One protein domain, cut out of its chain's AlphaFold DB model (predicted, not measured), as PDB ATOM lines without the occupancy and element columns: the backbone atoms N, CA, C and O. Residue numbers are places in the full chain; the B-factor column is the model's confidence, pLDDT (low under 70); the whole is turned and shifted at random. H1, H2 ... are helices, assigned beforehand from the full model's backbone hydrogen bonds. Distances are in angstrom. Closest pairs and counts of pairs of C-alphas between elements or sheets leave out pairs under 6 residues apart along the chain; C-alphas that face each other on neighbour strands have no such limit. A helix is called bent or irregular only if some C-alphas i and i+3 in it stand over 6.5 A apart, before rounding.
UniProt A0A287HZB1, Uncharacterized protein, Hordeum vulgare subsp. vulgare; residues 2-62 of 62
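AT A GLANCE: This is residues 2 to 62 of the 62 residues of an uncharacterized protein of Hordeum vulgare subsp. vulgare (UniProt A0A287HZB1). One long helix, H3, makes the longest axis, and residues 54 to 62 stick out as an arm. H2 folds back near the start of H3, and H1 lies loosely near its middle, joined to H2 by a long loop. The 61 printed residues, with three named helices in the order H1, H2, H3 and no named strand, are all helix in class, elongated at 40 by 24 by 16 A, and only just compact, close to loose, with a radius of gyration of the C-alphas of 12.3 A.

IN THESE COORDINATES: H1 is residues 2 to 9, from C-alpha 2 at (-7.561, -3.802, -46.673). H2 is residues 23 to 33, 15.4 A long. H3, residues 36 to 61, is 38.5 A long, ending with C-alpha 61 at (-10.807, -17.339, -59.958); it is only just irregular, with C-alphas 37 and 40 6.9 A apart.

HOW THE PARTS SIT: H1 only just touches H3, with 3 pairs of C-alphas within 8 A, on residues 45 to 49 of H3 alone; the closest C-alphas, of Trp 3 and Thr 49, are 7.6 A apart. They run opposite ways at a tilt of 37 degrees, only just steep. H2 and H3 are close but not clearly touching, the closest C-alphas, of Lys 31 and Arg 39, being 6.3 A apart, at a shallow tilt of 26 degrees, opposite ways. H1 and H2 are apart. Every O i to N i+4 pair is within hydrogen-bond range in H1 and H2, and 20 of 22 in H3.

THE WHOLE: The C-alphas farthest apart, of Pro 35 and Phe 62, are 39.8 A apart. The printed part has no cut; the link from H1 to H2 is long. Residues 3 to 4, 13 to 21 and 61 to 62 have pLDDT under 70.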
ATOM      1  N   VAL A   2      -7.610  -2.724 -47.704       70.81
ATOM      2  CA  VAL A   2      -7.561  -3.802 -46.673       70.81
ATOM      3  C   VAL A   2      -6.418  -3.656 -45.652       70.81
ATOM      4  O   VAL A   2      -6.620  -3.859 -44.455       70.81
ATOM      5  N   TRP A   3      -5.220  -3.264 -46.095       66.56
ATOM      6  CA  TRP A   3      -4.080  -3.037 -45.199       66.56
ATOM      7  C   TRP A   3      -4.301  -1.873 -44.233       66.56
ATOM      8  O   TRP A   3      -4.001  -1.998 -43.052       66.56
ATOM      9  N   HIS A   4      -4.881  -0.773 -44.713       69.25
ATOM     10  CA  HIS A   4      -5.204   0.380 -43.877       69.25
ATOM     11  C   HIS A   4      -6.218   0.009 -42.782       69.25
ATOM     12  O   HIS A   4      -6.012   0.334 -41.616       69.25
ATOM     13  N   GLU A   5      -7.267  -0.747 -43.123       74.62
ATOM     14  CA  GLU A   5      -8.253  -1.217 -42.139       74.62
ATOM     15  C   GLU A   5      -7.651  -2.197 -41.126       74.62
ATOM     16  O   GLU A   5      -7.865  -2.050 -39.925       74.62
ATOM     17  N   THR A   6      -6.835  -3.148 -41.588       71.44
ATOM     18  CA  THR A   6      -6.177  -4.133 -40.715       71.44
ATOM     19  C   THR A   6      -5.238  -3.451 -39.712       71.44
ATOM     20  O   THR A   6      -5.279  -3.742 -38.515       71.44
ATOM     21  N   LEU A   7      -4.393  -2.528 -40.184       72.44
ATOM     22  CA  LEU A   7      -3.447  -1.801 -39.334       72.44
ATOM     23  C   LEU A   7      -4.175  -0.884 -38.342       72.44
ATOM     24  O   LEU A   7      -3.820  -0.860 -37.161       72.44
ATOM     25  N   SER A   8      -5.253  -0.224 -38.785       74.25
ATOM     26  CA  SER A   8      -6.126   0.581 -37.926       74.25
ATOM     27  C   SER A   8      -6.780  -0.252 -36.818       74.25
ATOM     28  O   SER A   8      -6.795   0.175 -35.664       74.25
ATOM     29  N   TRP A   9      -7.296  -1.445 -37.131       74.31
ATOM     30  CA  TRP A   9      -7.907  -2.345 -36.140       74.31
ATOM     31  C   TRP A   9      -6.921  -2.779 -35.053       74.31
ATOM     32  O   TRP A   9      -7.285  -2.913 -33.887       74.31
ATOM     33  N   LEU A  10      -5.656  -2.957 -35.421       71.25
ATOM     34  CA  LEU A  10      -4.600  -3.378 -34.501       71.25
ATOM     35  C   LEU A  10      -3.917  -2.220 -33.781       71.25
ATOM     36  O   LEU A  10      -2.985  -2.455 -33.010       71.25
ATOM     37  N   ARG A  11      -4.367  -0.980 -34.025       71.00
ATOM     38  CA  ARG A  11      -3.753   0.253 -33.509       71.00
ATOM     39  C   ARG A  11      -2.254   0.323 -33.809       71.00
ATOM     40  O   ARG A  11      -1.481   0.892 -33.041       71.00
ATOM     41  N   LEU A  12      -1.843  -0.294 -34.912       70.50
ATOM     42  CA  LEU A  12      -0.475  -0.229 -35.383       70.50
ATOM     43  C   LEU A  12      -0.322   1.111 -36.090       70.50
ATOM     44  O   LEU A  12      -1.017   1.393 -37.060       70.50
ATOM     45  N   THR A  13       0.577   1.948 -35.584       68.06
ATOM     46  CA  THR A  13       0.838   3.282 -36.138       68.06
ATOM     47  C   THR A  13       1.721   3.242 -37.385       68.06
ATOM     48  O   THR A  13       2.102   4.298 -37.883       68.06
ATOM     49  N   CYS A  14       2.084   2.051 -37.876       67.81
ATOM     50  CA  CYS A  14       2.893   1.930 -39.079       67.81
ATOM     51  C   CYS A  14       2.085   2.357 -40.305       67.81
ATOM     52  O   CYS A  14       0.887   2.083 -40.433       67.81
ATOM     53  N   ARG A  15       2.760   3.058 -41.216       68.12
ATOM     54  CA  ARG A  15       2.142   3.523 -42.461       68.12
ATOM     55  C   ARG A  15       1.702   2.315 -43.290       68.12
ATOM     56  O   ARG A  15       2.401   1.309 -43.263       68.12
ATOM     57  N   PRO A  16       0.579   2.364 -44.018       65.44
ATOM     58  CA  PRO A  16       0.206   1.292 -44.935       65.44
ATOM     59  C   PRO A  16       1.266   1.100 -46.037       65.44
ATOM     60  O   PRO A  16       1.934   2.073 -46.398       65.44
ATOM     61  N   PRO A  17       1.396  -0.110 -46.613       65.31
ATOM     62  CA  PRO A  17       2.233  -0.356 -47.784       65.31
ATOM     63  C   PRO A  17       1.599   0.318 -49.008       65.31
ATOM     64  O   PRO A  17       0.861  -0.315 -49.755       65.31
ATOM     65  N   ASP A  18       1.817   1.621 -49.155       64.75
ATOM     66  CA  ASP A  18       1.253   2.435 -50.242       64.75
ATOM     67  C   ASP A  18       2.335   3.235 -50.990       64.75
ATOM     68  O   ASP A  18       2.137   3.628 -52.132       64.75
ATOM     69  N   GLN A  19       3.509   3.441 -50.376       57.72
ATOM     70  CA  GLN A  19       4.579   4.300 -50.911       57.72
ATOM     71  C   GLN A  19       5.919   3.586 -51.159       57.72
ATOM     72  O   GLN A  19       6.876   4.234 -51.575       57.72
ATOM     73  N   GLU A  20       6.018   2.277 -50.910       60.12
ATOM     74  CA  GLU A  20       7.288   1.546 -51.004       60.12
ATOM     75  C   GLU A  20       7.381   0.656 -52.247       60.12
ATOM     76  O   GLU A  20       6.386   0.087 -52.697       60.12
ATOM     77  N   VAL A  21       8.599   0.542 -52.792       60.25
ATOM     78  CA  VAL A  21       8.911  -0.172 -54.044       60.25
ATOM     79  C   VAL A  21       8.547  -1.655 -53.943       60.25
ATOM     80  O   VAL A  21       8.137  -2.262 -54.935       60.25
ATOM     81  N   THR A  22       8.647  -2.242 -52.744       72.50
ATOM     82  CA  THR A  22       8.234  -3.621 -52.471       72.50
ATOM     83  C   THR A  22       7.564  -3.768 -51.100       72.50
ATOM     84  O   THR A  22       7.810  -3.009 -50.165       72.50
ATOM     85  N   LEU A  23       6.743  -4.816 -50.944       72.44
ATOM     86  CA  LEU A  23       6.137  -5.196 -49.658       72.44
ATOM     87  C   LEU A  23       7.197  -5.502 -48.576       72.44
ATOM     88  O   LEU A  23       6.923  -5.390 -47.383       72.44
ATOM     89  N   ASN A  24       8.399  -5.914 -48.990       77.44
ATOM     90  CA  ASN A  24       9.492  -6.250 -48.083       77.44
ATOM     91  C   ASN A  24      10.172  -5.000 -47.508       77.44
ATOM     92  O   ASN A  24      10.513  -4.998 -46.325       77.44
ATOM     93  N   ASP A  25      10.314  -3.943 -48.312       79.44
ATOM     94  CA  ASP A  25      10.811  -2.651 -47.829       79.44
ATOM     95  C   ASP A  25       9.857  -2.110 -46.747       79.44
ATOM     96  O   ASP A  25      10.269  -1.901 -45.600       79.44
ATOM     97  N   TRP A  26       8.548  -2.110 -47.033       81.94
ATOM     98  CA  TRP A  26       7.527  -1.731 -46.051       81.94
ATOM     99  C   TRP A  26       7.610  -2.565 -44.765       81.94
ATOM    100  O   TRP A  26       7.511  -2.038 -43.655       81.94
ATOM    101  N   TRP A  27       7.811  -3.879 -44.889       81.31
ATOM    102  CA  TRP A  27       7.930  -4.775 -43.741       81.31
ATOM    103  C   TRP A  27       9.131  -4.425 -42.849       81.31
ATOM    104  O   TRP A  27       9.017  -4.442 -41.616       81.31
ATOM    105  N   MET A  28      10.278  -4.082 -43.446       83.25
ATOM    106  CA  MET A  28      11.454  -3.619 -42.701       83.25
ATOM    107  C   MET A  28      11.163  -2.318 -41.949       83.25
ATOM    108  O   MET A  28      11.464  -2.241 -40.752       83.25
ATOM    109  N   HIS A  29      10.520  -1.348 -42.600       83.44
ATOM    110  CA  HIS A  29      10.130  -0.078 -41.985       83.44
ATOM    111  C   HIS A  29       9.113  -0.269 -40.847       83.44
ATOM    112  O   HIS A  29       9.362   0.148 -39.712       83.44
ATOM    113  N   ALA A  30       8.027  -1.008 -41.084       81.88
ATOM    114  CA  ALA A  30       6.994  -1.280 -40.083       81.88
ATOM    115  C   ALA A  30       7.548  -2.013 -38.847       81.88
ATOM    116  O   ALA A  30       7.155  -1.738 -37.709       81.88
ATOM    117  N   LYS A  31       8.502  -2.933 -39.039       82.88
ATOM    118  CA  LYS A  31       9.166  -3.651 -37.941       82.88
ATOM    119  C   LYS A  31      10.079  -2.739 -37.114       82.88
ATOM    120  O   LYS A  31      10.200  -2.965 -35.905       82.88
ATOM    121  N   LEU A  32      10.727  -1.751 -37.732       84.38
ATOM    122  CA  LEU A  32      11.555  -0.763 -37.031       84.38
ATOM    123  C   LEU A  32      10.697   0.167 -36.167       84.38
ATOM    124  O   LEU A  32      11.025   0.351 -34.995       84.38
ATOM    125  N   GLU A  33       9.577   0.655 -36.704       84.69
ATOM    126  CA  GLU A  33       8.641   1.545 -35.999       84.69
ATOM    127  C   GLU A  33       7.849   0.835 -34.888       84.69
ATOM    128  O   GLU A  33       7.416   1.459 -33.922       84.69
ATOM    129  N   THR A  34       7.684  -0.485 -34.984       82.75
ATOM    130  CA  THR A  34       6.911  -1.257 -34.006       82.75
ATOM    131  C   THR A  34       7.760  -1.644 -32.786       82.75
ATOM    132  O   THR A  34       8.814  -2.286 -32.942       82.75
ATOM    133  N   PRO A  35       7.297  -1.360 -31.550       87.50
ATOM    134  CA  PRO A  35       7.963  -1.798 -30.326       87.50
ATOM    135  C   PRO A  35       8.210  -3.311 -30.312       87.50
ATOM    136  O   PRO A  35       7.338  -4.093 -30.693       87.50
ATOM    137  N   LYS A  36       9.381  -3.749 -29.818       85.31
ATOM    138  CA  LYS A  36       9.777  -5.174 -29.742       85.31
ATOM    139  C   LYS A  36       8.663  -6.139 -29.286       85.31
ATOM    140  O   LYS A  36       8.489  -7.141 -29.981       85.31
ATOM    141  N   PRO A  37       7.892  -5.874 -28.209       86.19
ATOM    142  CA  PRO A  37       6.832  -6.793 -27.778       86.19
ATOM    143  C   PRO A  37       5.683  -6.945 -28.792       86.19
ATOM    144  O   PRO A  37       5.049  -7.994 -28.844       86.19
ATOM    145  N   MET A  38       5.439  -5.943 -29.641       83.50
ATOM    146  CA  MET A  38       4.325  -5.927 -30.600       83.50
ATOM    147  C   MET A  38       4.691  -6.515 -31.972       83.50
ATOM    148  O   MET A  38       3.806  -6.855 -32.757       83.50
ATOM    149  N   ARG A  39       5.985  -6.714 -32.260       86.00
ATOM    150  CA  ARG A  39       6.467  -7.216 -33.564       86.00
ATOM    151  C   ARG A  39       5.935  -8.602 -33.919       86.00
ATOM    152  O   ARG A  39       5.704  -8.881 -35.091       86.00
ATOM    153  N   LYS A  40       5.719  -9.470 -32.921       87.25
ATOM    154  CA  LYS A  40       5.128 -10.801 -33.139       87.25
ATOM    155  C   LYS A  40       3.678 -10.691 -33.620       87.25
ATOM    156  O   LYS A  40       3.302 -11.391 -34.556       87.25
ATOM    157  N   GLY A  41       2.902  -9.788 -33.018       85.56
ATOM    158  CA  GLY A  41       1.533  -9.496 -33.442       85.56
ATOM    159  C   GLY A  41       1.498  -8.936 -34.861       85.56
ATOM    160  O   GLY A  41       0.785  -9.465 -35.704       85.56
ATOM    161  N   LEU A  42       2.360  -7.960 -35.161       84.31
ATOM    162  CA  LEU A  42       2.500  -7.394 -36.505       84.31
ATOM    163  C   LEU A  42       2.811  -8.473 -37.565       84.31
ATOM    164  O   LEU A  42       2.196  -8.479 -38.632       84.31
ATOM    165  N   ALA A  43       3.729  -9.404 -37.276       84.88
ATOM    166  CA  ALA A  43       4.082 -10.491 -38.196       84.88
ATOM    167  C   ALA A  43       2.916 -11.447 -38.445       84.88
ATOM    168  O   ALA A  43       2.626 -11.782 -39.592       84.88
ATOM    169  N   MET A  44       2.229 -11.850 -37.375       88.56
ATOM    170  CA  MET A  44       1.082 -12.747 -37.462       88.56
ATOM    171  C   MET A  44      -0.044 -12.113 -38.277       88.56
ATOM    172  O   MET A  44      -0.554 -12.737 -39.203       88.56
ATOM    173  N   THR A  45      -0.374 -10.855 -37.992       84.19
ATOM    174  CA  THR A  45      -1.358 -10.094 -38.760       84.19
ATOM    175  C   THR A  45      -0.984 -10.021 -40.228       84.19
ATOM    176  O   THR A  45      -1.798 -10.352 -41.078       84.19
ATOM    177  N   THR A  46       0.239  -9.591 -40.539       83.56
ATOM    178  CA  THR A  46       0.677  -9.395 -41.927       83.56
ATOM    179  C   THR A  46       0.555 -10.693 -42.720       83.56
ATOM    180  O   THR A  46       0.069 -10.707 -43.852       83.56
ATOM    181  N   HIS A  47       0.917 -11.810 -42.094       86.56
ATOM    182  CA  HIS A  47       0.765 -13.127 -42.689       86.56
ATOM    183  C   HIS A  47      -0.712 -13.496 -42.903       86.56
ATOM    184  O   HIS A  47      -1.085 -13.910 -43.999       86.56
ATOM    185  N   LEU A  48      -1.567 -13.302 -41.892       86.50
ATOM    186  CA  LEU A  48      -3.002 -13.592 -41.975       86.50
ATOM    187  C   LEU A  48      -3.700 -12.750 -43.048       86.50
ATOM    188  O   LEU A  48      -4.468 -13.293 -43.838       86.50
ATOM    189  N   THR A  49      -3.406 -11.454 -43.126       82.31
ATOM    190  CA  THR A  49      -3.982 -10.550 -44.130       82.31
ATOM    191  C   THR A  49      -3.545 -10.936 -45.538       82.31
ATOM    192  O   THR A  49      -4.378 -11.002 -46.442       82.31
ATOM    193  N   THR A  50      -2.264 -11.270 -45.725       83.31
ATOM    194  CA  THR A  50      -1.747 -11.763 -47.013       83.31
ATOM    195  C   THR A  50      -2.432 -13.071 -47.415       83.31
ATOM    196  O   THR A  50      -2.871 -13.220 -48.556       83.31
ATOM    197  N   TRP A  51      -2.595 -13.996 -46.468       86.62
ATOM    198  CA  TRP A  51      -3.282 -15.268 -46.683       86.62
ATOM    199  C   TRP A  51      -4.764 -15.096 -47.032       86.62
ATOM    200  O   TRP A  51      -5.259 -15.726 -47.966       86.62
ATOM    201  N   MET A  52      -5.484 -14.230 -46.315       87.81
ATOM    202  CA  MET A  52      -6.890 -13.932 -46.602       87.81
ATOM    203  C   MET A  52      -7.062 -13.314 -47.988       87.81
ATOM    204  O   MET A  52      -7.976 -13.701 -48.712       87.81
ATOM    205  N   LEU A  53      -6.165 -12.405 -48.380       81.06
ATOM    206  CA  LEU A  53      -6.184 -11.801 -49.708       81.06
ATOM    207  C   LEU A  53      -5.941 -12.845 -50.805       81.06
ATOM    208  O   LEU A  53      -6.649 -12.848 -51.811       81.06
ATOM    209  N   TRP A  54      -4.983 -13.752 -50.599       86.38
ATOM    210  CA  TRP A  54      -4.739 -14.869 -51.513       86.38
ATOM    211  C   TRP A  54      -5.957 -15.790 -51.621       86.38
ATOM    212  O   TRP A  54      -6.397 -16.093 -52.728       86.38
ATOM    213  N   LYS A  55      -6.551 -16.179 -50.485       84.94
ATOM    214  CA  LYS A  55      -7.740 -17.039 -50.452       84.94
ATOM    215  C   LYS A  55      -8.906 -16.394 -51.199       84.94
ATOM    216  O   LYS A  55      -9.513 -17.047 -52.035       84.94
ATOM    217  N   HIS A  56      -9.185 -15.119 -50.930       82.88
ATOM    218  CA  HIS A  56     -10.249 -14.381 -51.609       82.88
ATOM    219  C   HIS A  56     -10.011 -14.312 -53.121       82.88
ATOM    220  O   HIS A  56     -10.921 -14.591 -53.893       82.88
ATOM    221  N   ARG A  57      -8.775 -14.020 -53.550       79.31
ATOM    222  CA  ARG A  57      -8.418 -14.010 -54.975       79.31
ATOM    223  C   ARG A  57      -8.592 -15.375 -55.630       79.31
ATOM    224  O   ARG A  57      -9.118 -15.428 -56.733       79.31
ATOM    225  N   ASN A  58      -8.217 -16.457 -54.955       80.12
ATOM    226  CA  ASN A  58      -8.440 -17.800 -55.481       80.12
ATOM    227  C   ASN A  58      -9.924 -18.159 -55.556       80.12
ATOM    228  O   ASN A  58     -10.337 -18.684 -56.573       80.12
ATOM    229  N   SER A  59     -10.737 -17.823 -54.554       80.50
ATOM    230  CA  SER A  59     -12.192 -18.049 -54.608       80.50
ATOM    231  C   SER A  59     -12.926 -17.202 -55.657       80.50
ATOM    232  O   SER A  59     -14.085 -17.463 -55.943       80.50
ATOM    233  N   CYS A  60     -12.299 -16.149 -56.190       72.25
ATOM    234  CA  CYS A  60     -12.846 -15.385 -57.313       72.25
ATOM    235  C   CYS A  60     -12.412 -15.935 -58.681       72.25
ATOM    236  O   CYS A  60     -12.993 -15.548 -59.691       72.25
ATOM    237  N   VAL A  61     -11.371 -16.771 -58.722       65.75
ATOM    238  CA  VAL A  61     -10.807 -17.339 -59.958       65.75
ATOM    239  C   VAL A  61     -11.227 -18.801 -60.153       65.75
ATOM    240  O   VAL A  61     -11.376 -19.230 -61.294       65.75
ATOM    241  N   PHE A  62     -11.426 -19.541 -59.059       55.38
ATOM    242  CA  PHE A  62     -11.894 -20.929 -59.006       55.38
ATOM    243  C   PHE A  62     -13.283 -20.996 -58.373       55.38
ATOM    244  O   PHE A  62     -14.109 -21.783 -58.882       55.38
TER     245      PHE A  62